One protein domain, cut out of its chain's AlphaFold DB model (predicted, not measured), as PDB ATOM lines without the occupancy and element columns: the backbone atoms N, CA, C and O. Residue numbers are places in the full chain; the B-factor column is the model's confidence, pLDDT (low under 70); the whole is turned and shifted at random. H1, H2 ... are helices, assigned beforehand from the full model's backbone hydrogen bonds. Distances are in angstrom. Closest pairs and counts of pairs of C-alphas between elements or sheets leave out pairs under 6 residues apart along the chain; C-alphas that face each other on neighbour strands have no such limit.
ATOM      1  N   GLN A   9     128.691 150.396 189.007       85.62
ATOM      2  CA  GLN A   9     129.809 150.286 189.952       85.62
ATOM      3  C   GLN A   9     129.886 148.889 190.596       85.62
ATOM      4  O   GLN A   9     130.969 148.323 190.711       85.62
ATOM      5  N   ARG A  10     128.743 148.263 190.928       82.88
ATOM      6  CA  ARG A  10     128.706 146.878 191.446       82.88
ATOM      7  C   ARG A  10     129.260 145.857 190.446       82.88
ATOM      8  O   ARG A  10     130.022 144.972 190.825       82.88
ATOM      9  N   ARG A  11     128.907 145.986 189.161       83.88
ATOM     10  CA  ARG A  11     129.402 145.094 188.094       83.88
ATOM     11  C   ARG A  11     130.903 145.253 187.855       83.88
ATOM     12  O   ARG A  11     131.586 144.263 187.597       83.88
ATOM     13  N   GLU A  12     131.416 146.478 187.931       87.50
ATOM     14  CA  GLU A  12     132.854 146.742 187.826       87.50
ATOM     15  C   GLU A  12     133.625 146.142 189.005       87.50
ATOM     16  O   GLU A  12     134.627 145.459 188.778       87.50
ATOM     17  N   LEU A  13     133.104 146.285 190.227       86.56
ATOM     18  CA  LEU A  13     133.684 145.697 191.435       86.56
ATOM     19  C   LEU A  13     133.755 144.163 191.347       86.56
ATOM     20  O   LEU A  13     134.818 143.579 191.550       86.56
ATOM     21  N   GLU A  14     132.665 143.492 190.960       84.06
ATOM     22  CA  GLU A  14     132.665 142.033 190.769       84.06
ATOM     23  C   GLU A  14     133.667 141.587 189.697       84.06
ATOM     24  O   GLU A  14     134.320 140.546 189.821       84.06
ATOM     25  N   ARG A  15     133.803 142.363 188.616       87.19
ATOM     26  CA  ARG A  15     134.757 142.061 187.545       87.19
ATOM     27  C   ARG A  15     136.197 142.198 188.034       87.19
ATOM     28  O   ARG A  15     137.026 141.370 187.654       87.19
ATOM     29  N   GLN A  16     136.493 143.208 188.849       88.81
ATOM     30  CA  GLN A  16     137.801 143.380 189.481       88.81
ATOM     31  C   GLN A  16     138.097 142.232 190.454       88.81
ATOM     32  O   GLN A  16     139.117 141.566 190.290       88.81
ATOM     33  N   GLN A  17     137.160 141.891 191.344       86.19
ATOM     34  CA  GLN A  17     137.308 140.778 192.292       86.19
ATOM     35  C   GLN A  17     137.562 139.438 191.589       86.19
ATOM     36  O   GLN A  17     138.458 138.688 191.970       86.19
ATOM     37  N   ARG A  18     136.828 139.135 190.508       86.12
ATOM     38  CA  ARG A  18     137.054 137.907 189.721       86.12
ATOM     39  C   ARG A  18     138.426 137.891 189.055       86.12
ATOM     40  O   ARG A  18     139.064 136.841 189.004       86.12
ATOM     41  N   LYS A  19     138.885 139.030 188.524       87.50
ATOM     42  CA  LYS A  19     140.227 139.146 187.931       87.50
ATOM     43  C   LYS A  19     141.311 138.925 188.982       87.50
ATOM     44  O   LYS A  19     142.278 138.216 188.710       87.50
ATOM     45  N   GLU A  20     141.133 139.488 190.169       88.88
ATOM     46  CA  GLU A  20     142.076 139.361 191.274       88.88
ATOM     47  C   GLU A  20     142.137 137.927 191.811       88.88
ATOM     48  O   GLU A  20     143.221 137.357 191.916       88.88
ATOM     49  N   GLN A  21     140.990 137.271 192.007       84.12
ATOM     50  CA  GLN A  21     140.939 135.850 192.371       84.12
ATOM     51  C   GLN A  21     141.608 134.957 191.316       84.12
ATOM     52  O   GLN A  21     142.373 134.055 191.657       84.12
ATOM     53  N   GLN A  22     141.383 135.221 190.023       86.69
ATOM     54  CA  GLN A  22     142.075 134.494 188.952       86.69
ATOM     55  C   GLN A  22     143.590 134.707 189.006       86.69
ATOM     56  O   GLN A  22     144.344 133.760 188.780       86.69
ATOM     57  N   ARG A  23     144.044 135.928 189.305       87.62
ATOM     58  CA  ARG A  23     145.467 136.245 189.456       87.62
ATOM     59  C   ARG A  23     146.079 135.479 190.630       87.62
ATOM     60  O   ARG A  23     147.060 134.773 190.418       87.62
ATOM     61  N   GLN A  24     145.443 135.504 191.800       85.94
ATOM     62  CA  GLN A  24     145.900 134.774 192.990       85.94
ATOM     63  C   GLN A  24     146.005 133.258 192.747       85.94
ATOM     64  O   GLN A  24     146.949 132.607 193.192       85.94
ATOM     65  N   LEU A  25     145.053 132.666 192.017       86.12
ATOM     66  CA  LEU A  25     145.104 131.241 191.673       86.12
ATOM     67  C   LEU A  25     146.243 130.917 190.700       86.12
ATOM     68  O   LEU A  25     146.872 129.865 190.817       86.12
ATOM     69  N   ARG A  26     146.533 131.823 189.762       83.75
ATOM     70  CA  ARG A  26     147.656 131.683 188.826       83.75
ATOM     71  C   ARG A  26     149.006 131.830 189.517       83.75
ATOM     72  O   ARG A  26     149.904 131.059 189.205       83.75
ATOM     73  N   GLU A  27     149.130 132.749 190.470       84.12
ATOM     74  CA  GLU A  27     150.327 132.897 191.311       84.12
ATOM     75  C   GLU A  27     150.566 131.631 192.150       84.12
ATOM     76  O   GLU A  27     151.684 131.131 192.225       84.12
ATOM     77  N   LYS A  28     149.495 130.995 192.643       79.00
ATOM     78  CA  LYS A  28     149.554 129.660 193.275       79.00
ATOM     79  C   LYS A  28     149.836 128.512 192.295       79.00
ATOM     80  O   LYS A  28     150.011 127.376 192.735       79.00
ATOM     81  N   GLY A  29     149.881 128.802 190.993       76.31
ATOM     82  CA  GLY A  29     150.295 127.927 189.896       76.31
ATOM     83  C   GLY A  29     149.199 127.190 189.141       76.31
ATOM     84  O   GLY A  29     149.521 126.232 188.441       76.31
ATOM     85  N   LEU A  30     147.931 127.602 189.226       79.56
ATOM     86  CA  LEU A  30     146.854 127.098 188.353       79.56
ATOM     87  C   LEU A  30     146.913 127.700 186.944       79.56
ATOM     88  O   LEU A  30     147.475 128.774 186.721       79.56
ATOM     89  N   HIS A  31     146.363 126.975 185.966       79.62
ATOM     90  CA  HIS A  31     146.518 127.336 184.564       79.62
ATOM     91  C   HIS A  31     145.458 128.381 184.278       79.62
ATOM     92  O   HIS A  31     144.424 128.422 184.945       79.62
ATOM     93  N   ARG A  32     145.683 129.244 183.287       80.88
ATOM     94  CA  ARG A  32     144.747 130.335 182.992       80.88
ATOM     95  C   ARG A  32     143.313 129.826 182.789       80.88
ATOM     96  O   ARG A  32     142.373 130.471 183.243       80.88
ATOM     97  N   THR A  33     143.158 128.681 182.129       78.06
ATOM     98  CA  THR A  33     141.862 128.033 181.878       78.06
ATOM     99  C   THR A  33     141.237 127.475 183.159       78.06
ATOM    100  O   THR A  33     140.099 127.819 183.466       78.06
ATOM    101  N   GLU A  34     141.998 126.719 183.953       79.31
ATOM    102  CA  GLU A  34     141.548 126.129 185.224       79.31
ATOM    103  C   GLU A  34     141.166 127.201 186.255       79.31
ATOM    104  O   GLU A  34     140.100 127.143 186.859       79.31
ATOM    105  N   ALA A  35     142.000 128.233 186.422       81.00
ATOM    106  CA  ALA A  35     141.730 129.340 187.336       81.00
ATOM    107  C   ALA A  35     140.462 130.110 186.935       81.00
ATOM    108  O   ALA A  35     139.662 130.493 187.789       81.00
ATOM    109  N   LYS A  36     140.248 130.315 185.628       84.06
ATOM    110  CA  LYS A  36     139.035 130.957 185.104       84.06
ATOM    111  C   LYS A  36     137.791 130.118 185.389       84.06
ATOM    112  O   LYS A  36     136.758 130.689 185.738       84.06
ATOM    113  N   GLN A  37     137.892 128.799 185.249       83.94
ATOM    114  CA  GLN A  37     136.795 127.872 185.502       83.94
ATOM    115  C   GLN A  37     136.426 127.822 186.990       83.94
ATOM    116  O   GLN A  37     135.272 128.063 187.326       83.94
ATOM    117  N   LEU A  38     137.411 127.674 187.881       84.69
ATOM    118  CA  LEU A  38     137.191 127.635 189.333       84.69
ATOM    119  C   LEU A  38     136.553 128.925 189.877       84.69
ATOM    120  O   LEU A  38     135.671 128.869 190.731       84.69
ATOM    121  N   VAL A  39     136.948 130.092 189.355       84.31
ATOM    122  CA  VAL A  39     136.328 131.380 189.727       84.31
ATOM    123  C   VAL A  39     134.911 131.512 189.161       84.31
ATOM    124  O   VAL A  39     134.040 132.079 189.816       84.31
ATOM    125  N   ARG A  40     134.653 130.988 187.954       83.50
ATOM    126  CA  ARG A  40     133.313 130.998 187.345       83.50
ATOM    127  C   ARG A  40     132.338 130.109 188.116       83.50
ATOM    128  O   ARG A  40     131.198 130.514 188.316       83.50
ATOM    129  N   GLU A  41     132.801 128.943 188.550       83.25
ATOM    130  CA  GLU A  41     132.025 127.949 189.299       83.25
ATOM    131  C   GLU A  41     131.897 128.289 190.792       83.25
ATOM    132  O   GLU A  41     131.212 127.576 191.517       83.25
ATOM    133  N   LYS A  42     132.534 129.377 191.263       82.06
ATOM    134  CA  LYS A  42     132.636 129.724 192.694       82.06
ATOM    135  C   LYS A  42     133.099 128.523 193.529       82.06
ATOM    136  O   LYS A  42     132.557 128.248 194.597       82.06
ATOM    137  N   ALA A  43     134.081 127.794 193.004       76.94
ATOM    138  CA  ALA A  43     134.531 126.536 193.570       76.94
ATOM    139  C   ALA A  43     135.020 126.710 195.016       76.94
ATOM    140  O   ALA A  43     135.736 127.662 195.337       76.94
ATOM    141  N   ASP A  44     134.659 125.758 195.877       81.88
ATOM    142  CA  ASP A  44     135.068 125.763 197.279       81.88
ATOM    143  C   ASP A  44     136.600 125.647 197.428       81.88
ATOM    144  O   ASP A  44     137.310 125.087 196.580       81.88
ATOM    145  N   LYS A  45     137.122 126.138 198.557       78.81
ATOM    146  CA  LYS A  45     138.541 126.096 198.937       78.81
ATOM    147  C   LYS A  45     139.120 124.682 198.820       78.81
ATOM    148  O   LYS A  45     140.276 124.530 198.417       78.81
ATOM    149  N   ASN A  46     138.328 123.648 199.114       77.38
ATOM    150  CA  ASN A  46     138.743 122.248 199.001       77.38
ATOM    151  C   ASN A  46     138.971 121.803 197.550       77.38
ATOM    152  O   ASN A  46     139.961 121.127 197.257       77.38
ATOM    153  N   VAL A  47     138.106 122.228 196.625       76.88
ATOM    154  CA  VAL A  47     138.222 121.918 195.191       76.88
ATOM    155  C   VAL A  47     139.480 122.565 194.618       76.88
ATOM    156  O   VAL A  47     140.290 121.901 193.966       76.88
ATOM    157  N   VAL A  48     139.708 123.835 194.958       79.00
ATOM    158  CA  VAL A  48     140.918 124.576 194.575       79.00
ATOM    159  C   VAL A  48     142.180 123.898 195.120       79.00
ATOM    160  O   VAL A  48     143.159 123.714 194.390       79.00
ATOM    161  N   ARG A  49     142.168 123.477 196.392       80.00
ATOM    162  CA  ARG A  49     143.298 122.783 197.031       80.00
ATOM    163  C   ARG A  49     143.618 121.455 196.343       80.00
ATOM    164  O   ARG A  49     144.792 121.150 196.125       80.00
ATOM    165  N   ASN A  50     142.600 120.681 195.978       79.00
ATOM    166  CA  ASN A  50     142.777 119.407 195.284       79.00
ATOM    167  C   ASN A  50     143.308 119.591 193.858       79.00
ATOM    168  O   ASN A  50     144.206 118.852 193.451       79.00
ATOM    169  N   ALA A  51     142.829 120.602 193.128       75.50
ATOM    170  CA  ALA A  51     143.351 120.943 191.806       75.50
ATOM    171  C   ALA A  51     144.847 121.308 191.867       75.50
ATOM    172  O   ALA A  51     145.653 120.787 191.094       75.50
ATOM    173  N   LEU A  52     145.242 122.117 192.856       80.50
ATOM    174  CA  LEU A  52     146.644 122.472 193.091       80.50
ATOM    175  C   LEU A  52     147.517 121.253 193.421       80.50
ATOM    176  O   LEU A  52     148.610 121.124 192.872       80.50
ATOM    177  N   ARG A  53     147.042 120.344 194.284       81.62
ATOM    178  CA  ARG A  53     147.759 119.101 194.630       81.62
ATOM    179  C   ARG A  53     147.993 118.220 193.408       81.62
ATOM    180  O   ARG A  53     149.132 117.844 193.145       81.62
ATOM    181  N   ARG A  54     146.935 117.948 192.636       80.00
ATOM    182  CA  ARG A  54     147.011 117.133 191.411       80.00
ATOM    183  C   ARG A  54     148.018 117.706 190.427       80.00
ATOM    184  O   ARG A  54     148.804 116.967 189.843       80.00
ATOM    185  N   ARG A  55     148.033 119.031 190.280       79.69
ATOM    186  CA  ARG A  55     148.964 119.682 189.370       79.69
ATOM    187  C   ARG A  55     150.412 119.625 189.845       79.69
ATOM    188  O   ARG A  55     151.284 119.315 189.043       79.69
ATOM    189  N   LYS A  56     150.674 119.886 191.128       82.00
ATOM    190  CA  LYS A  56     152.025 119.754 191.704       82.00
ATOM    191  C   LYS A  56     152.550 118.329 191.570       82.00
ATOM    192  O   LYS A  56     153.688 118.142 191.163       82.00
ATOM    193  N   TYR A  57     151.700 117.343 191.850       82.75
ATOM    194  CA  TYR A  57     152.021 115.937 191.638       82.75
ATOM    195  C   TYR A  57     152.405 115.659 190.182       82.75
ATOM    196  O   TYR A  57     153.460 115.084 189.933       82.75
ATOM    197  N   LYS A  58     151.592 116.126 189.224       79.94
ATOM    198  CA  LYS A  58     151.866 115.958 187.794       79.94
ATOM    199  C   LYS A  58     153.208 116.582 187.387       79.94
ATOM    200  O   LYS A  58     154.011 115.902 186.773       79.94
ATOM    201  N   LEU A  59     153.486 117.816 187.817       81.62
ATOM    202  CA  LEU A  59     154.762 118.493 187.537       81.62
ATOM    203  C   LEU A  59     155.978 117.717 188.067       81.62
ATOM    204  O   LEU A  59     157.001 117.651 187.397       81.62
ATOM    205  N   LEU A  60     155.871 117.125 189.258       82.56
ATOM    206  CA  LEU A  60     156.946 116.321 189.847       82.56
ATOM    207  C   LEU A  60     157.167 115.016 189.071       82.56
ATOM    208  O   LEU A  60     158.309 114.641 188.822       82.56
ATOM    209  N   VAL A  61     156.090 114.338 188.669       78.56
ATOM    210  CA  VAL A  61     156.182 113.118 187.852       78.56
ATOM    211  C   VAL A  61     156.784 113.424 186.481       78.56
ATOM    212  O   VAL A  61     157.699 112.719 186.061       78.56
ATOM    213  N   ASP A  62     156.341 114.500 185.826       76.50
ATOM    214  CA  ASP A  62     156.868 114.938 184.526       76.50
ATOM    215  C   ASP A  62     158.363 115.318 184.622       76.50
ATOM    216  O   ASP A  62     159.126 115.079 183.691       76.50
ATOM    217  N   ALA A  63     158.817 115.821 185.778       74.94
ATOM    218  CA  ALA A  63     160.229 116.082 186.087       74.94
ATOM    219  C   ALA A  63     161.036 114.829 186.508       74.94
ATOM    220  O   ALA A  63     162.177 114.935 186.963       74.94
ATOM    221  N   GLY A  64     160.451 113.633 186.410       75.62
ATOM    222  CA  GLY A  64     161.128 112.361 186.666       75.62
ATOM    223  C   GLY A  64     161.212 111.947 188.139       75.62
ATOM    224  O   GLY A  64     162.035 111.098 188.490       75.62
ATOM    225  N   TYR A  65     160.422 112.539 189.044       79.00
ATOM    226  CA  TYR A  65     160.274 112.035 190.420       79.00
ATOM    227  C   TYR A  65     159.480 110.732 190.474       79.00
ATOM    228  O   TYR A  65     158.533 110.526 189.713       79.00
ATOM    229  N   SER A  66     159.853 109.852 191.409       80.12
ATOM    230  CA  SER A  66     159.087 108.631 191.651       80.12
ATOM    231  C   SER A  66     157.693 108.974 192.188       80.12
ATOM    232  O   SER A  66     157.463 110.045 192.760       80.12
ATOM    233  N   ARG A  67     156.734 108.054 192.031       80.94
ATOM    234  CA  ARG A  67     155.355 108.273 192.503       80.94
ATOM    235  C   ARG A  67     155.297 108.569 194.005       80.94
ATOM    236  O   ARG A  67     154.456 109.364 194.424       80.94
ATOM    237  N   ASP A  68     156.194 107.979 194.790       79.00
ATOM    238  CA  ASP A  68     156.250 108.160 196.241       79.00
ATOM    239  C   ASP A  68     156.891 109.492 196.635       79.00
ATOM    240  O   ASP A  68     156.379 110.194 197.510       79.00
ATOM    241  N   GLU A  69     157.953 109.903 195.942       79.25
ATOM    242  CA  GLU A  69     158.557 111.228 196.116       79.25
ATOM    243  C   GLU A  69     157.569 112.337 195.739       79.25
ATOM    244  O   GLU A  69     157.367 113.286 196.500       79.25
ATOM    245  N   ALA A  70     156.882 112.184 194.604       82.81
ATOM    246  CA  ALA A  70     155.887 113.140 194.141       82.81
ATOM    247  C   ALA A  70     154.712 113.272 195.130       82.81
ATOM    248  O   ALA A  70     154.237 114.379 195.393       82.81
ATOM    249  N   ARG A  71     154.271 112.165 195.749       83.25
ATOM    250  CA  ARG A  71     153.218 112.171 196.786       83.25
ATOM    251  C   ARG A  71     153.628 112.903 198.060       83.25
ATOM    252  O   ARG A  71     152.774 113.554 198.665       83.25
ATOM    253  N   LYS A  72     154.896 112.812 198.465       84.31
ATOM    254  CA  LYS A  72     155.427 113.535 199.632       84.31
ATOM    255  C   LYS A  72     155.556 115.032 199.341       84.31
ATOM    256  O   LYS A  72     155.196 115.860 200.174       84.31
ATOM    257  N   LEU A  73     156.000 115.383 198.134       82.31
ATOM    258  CA  LEU A  73     156.324 116.761 197.751       82.31
ATOM    259  C   LEU A  73     155.127 117.583 197.244       82.31
ATOM    260  O   LEU A  73     155.175 118.809 197.299       82.31
ATOM    261  N   GLN A  74     154.019 116.962 196.826       80.75
ATOM    262  CA  GLN A  74     152.840 117.685 196.308       80.75
ATOM    263  C   GLN A  74     152.193 118.664 197.310       80.75
ATOM    264  O   GLN A  74     151.450 119.561 196.907       80.75
ATOM    265  N   ASN A  75     152.433 118.485 198.614       82.12
ATOM    266  CA  ASN A  75     151.911 119.366 199.662       82.12
ATOM    267  C   ASN A  75     152.797 120.596 199.920       82.12
ATOM    268  O   ASN A  75     152.339 121.518 200.591       82.12
ATOM    269  N   ALA A  76     154.019 120.638 199.380       81.00
ATOM    270  CA  ALA A  76     154.937 121.761 199.552       81.00
ATOM    271  C   ALA A  76     154.459 123.023 198.811       81.00
ATOM    272  O   ALA A  76     153.587 122.963 197.933       81.00
ATOM    273  N   ALA A  77     155.028 124.185 199.149       79.50
ATOM    274  CA  ALA A  77     154.811 125.419 198.395       79.50
ATOM    275  C   ALA A  77     155.250 125.233 196.932       79.50
ATOM    276  O   ALA A  77     156.126 124.425 196.627       79.50
ATOM    277  N   ILE A  78     154.600 125.933 195.998       76.06
ATOM    278  CA  ILE A  78     154.868 125.696 194.573       76.06
ATOM    279  C   ILE A  78     156.278 126.117 194.156       76.06
ATOM    280  O   ILE A  78     156.862 125.491 193.280       76.06
ATOM    281  N   GLU A  79     156.832 127.123 194.824       76.88
ATOM    282  CA  GLU A  79     158.216 127.565 194.652       76.88
ATOM    283  C   GLU A  79     159.192 126.461 195.057       76.88
ATOM    284  O   GLU A  79     160.079 126.124 194.288       76.88
ATOM    285  N   THR A  80     158.952 125.794 196.189       78.06
ATOM    286  CA  THR A  80     159.746 124.634 196.620       78.06
ATOM    287  C   THR A  80     159.658 123.480 195.624       78.06
ATOM    288  O   THR A  80     160.652 122.812 195.357       78.06
ATOM    289  N   VAL A  81     158.472 123.238 195.053       72.94
ATOM    290  CA  VAL A  81     158.288 122.217 194.009       72.94
ATOM    291  C   VAL A  81     159.093 122.574 192.759       72.94
ATOM    292  O   VAL A  81     159.761 121.702 192.218       72.94
ATOM    293  N   ARG A  82     159.075 123.839 192.326       79.81
ATOM    294  CA  ARG A  82     159.862 124.310 191.176       79.81
ATOM    295  C   ARG A  82     161.365 124.244 191.430       79.81
ATOM    296  O   ARG A  82     162.059 123.686 190.598       79.81
ATOM    297  N   ALA A  83     161.835 124.699 192.590       79.31
ATOM    298  CA  ALA A  83     163.245 124.635 192.967       79.31
ATOM    299  C   ALA A  83     163.768 123.190 192.984       79.31
ATOM    300  O   ALA A  83     164.858 122.920 192.500       79.31
ATOM    301  N   LYS A  84     162.962 122.236 193.470       77.88
ATOM    302  CA  LYS A  84     163.309 120.809 193.412       77.88
ATOM    303  C   LYS A  84     163.345 120.267 191.985       77.88
ATOM    304  O   LYS A  84     164.264 119.532 191.638       77.88
ATOM    305  N   ILE A  85     162.364 120.635 191.158       77.06
ATOM    306  CA  ILE A  85     162.373 120.289 189.732       77.06
ATOM    307  C   ILE A  85     163.657 120.813 189.088       77.06
ATOM    308  O   ILE A  85     164.372 120.014 188.501       77.06
ATOM    309  N   GLU A  86     163.997 122.086 189.292       78.44
ATOM    310  CA  GLU A  86     165.227 122.706 188.792       78.44
ATOM    311  C   GLU A  86     166.491 122.020 189.325       78.44
ATOM    312  O   GLU A  86     167.373 121.726 188.535       78.44
ATOM    313  N   GLU A  87     166.573 121.656 190.607       75.88
ATOM    314  CA  GLU A  87     167.705 120.901 191.176       75.88
ATOM    315  C   GLU A  87     167.900 119.529 190.501       75.88
ATOM    316  O   GLU A  87     169.023 119.033 190.356       75.88
ATOM    317  N   LYS A  88     166.798 118.896 190.084       69.81
ATOM    318  CA  LYS A  88     166.812 117.588 189.423       69.81
ATOM    319  C   LYS A  88     167.030 117.680 187.914       69.81
ATOM    320  O   LYS A  88     167.642 116.775 187.351       69.81
ATOM    321  N   THR A  89     166.533 118.733 187.268       64.69
ATOM    322  CA  THR A  89     166.665 118.965 185.823       64.69
ATOM    323  C   THR A  89     167.880 119.813 185.454       64.69
ATOM    324  O   THR A  89     168.232 119.865 184.279       64.69
ATOM    325  N   ALA A  90     168.525 120.474 186.419       60.78
ATOM    326  CA  ALA A  90     169.758 121.209 186.191       60.78
ATOM    327  C   ALA A  90     170.843 120.241 185.698       60.78
ATOM    328  O   ALA A  90     170.980 119.139 186.247       60.78
TER     329      ALA A  90
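AT A GLANCE: This is residues 9 to 90 of the 241 residues of an uncharacterized protein of Brevibacillus sp. CF112 (UniProt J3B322). A loose rod of five helices falls into two groups: H2 folds back and packs slantwise on the last part of H1, at a steep tilt of 45 degrees, and H4 and H5 pack on the last part of H3, which links the groups. Residues 9 to 16 of H1 stick out at one end. The printed part has 82 residues, with helices H1 to H5 in chain order and no named strand: all helix. It is loose, with a radius of gyration of the C-alphas of 15.0 A, and spans 50 by 23 by 17 A.

HOW THE PARTS SIT: H1, residues 9 to 27, touches H2, residues 32 to 40, with residues 18 to 26 alone; the closest C-alphas, of Gln 22 and Ala 35, are 5.4 A apart. They run opposite ways at a steep tilt of 45 degrees. H3, residues 45 to 62, is close to H2 but not clearly touching, the closest C-alphas being those of Leu 38 and Val 48, 7.1 A apart. H1 and H3 are only just apart, at 8.4 A. H3 touches H4, residues 67 to 73, with residues 57 to 61 alone, closest at C-alphas 57 and 70, 5.4 A, at a steep tilt of 54 degrees. H3 touches H5, residues 78 to 89, with residues 56 to 60 alone; C-alphas 60 and 85 are closest, 6.7 A, at a shallow tilt of 7 degrees, the same way. In the five helices every O i to N i+4 pair is within hydrogen-bond range.

IN THESE COORDINATES: H1 begins at C-alpha 9, (129.809, 150.286, 189.952), and is 26.9 A long. H3 is 25.8 A long, H5 16.2 A, H2 12.3 A and H4 10.0 A. H5 ends at C-alpha 89, (166.665, 118.965, 185.823).

THE WHOLE: The C-alphas farthest apart, of Gln 9 and Ser 66, are 50.9 A apart. The printed part has no cut, and its four links are tight. Confidence is under 70 at residues 88 to 90.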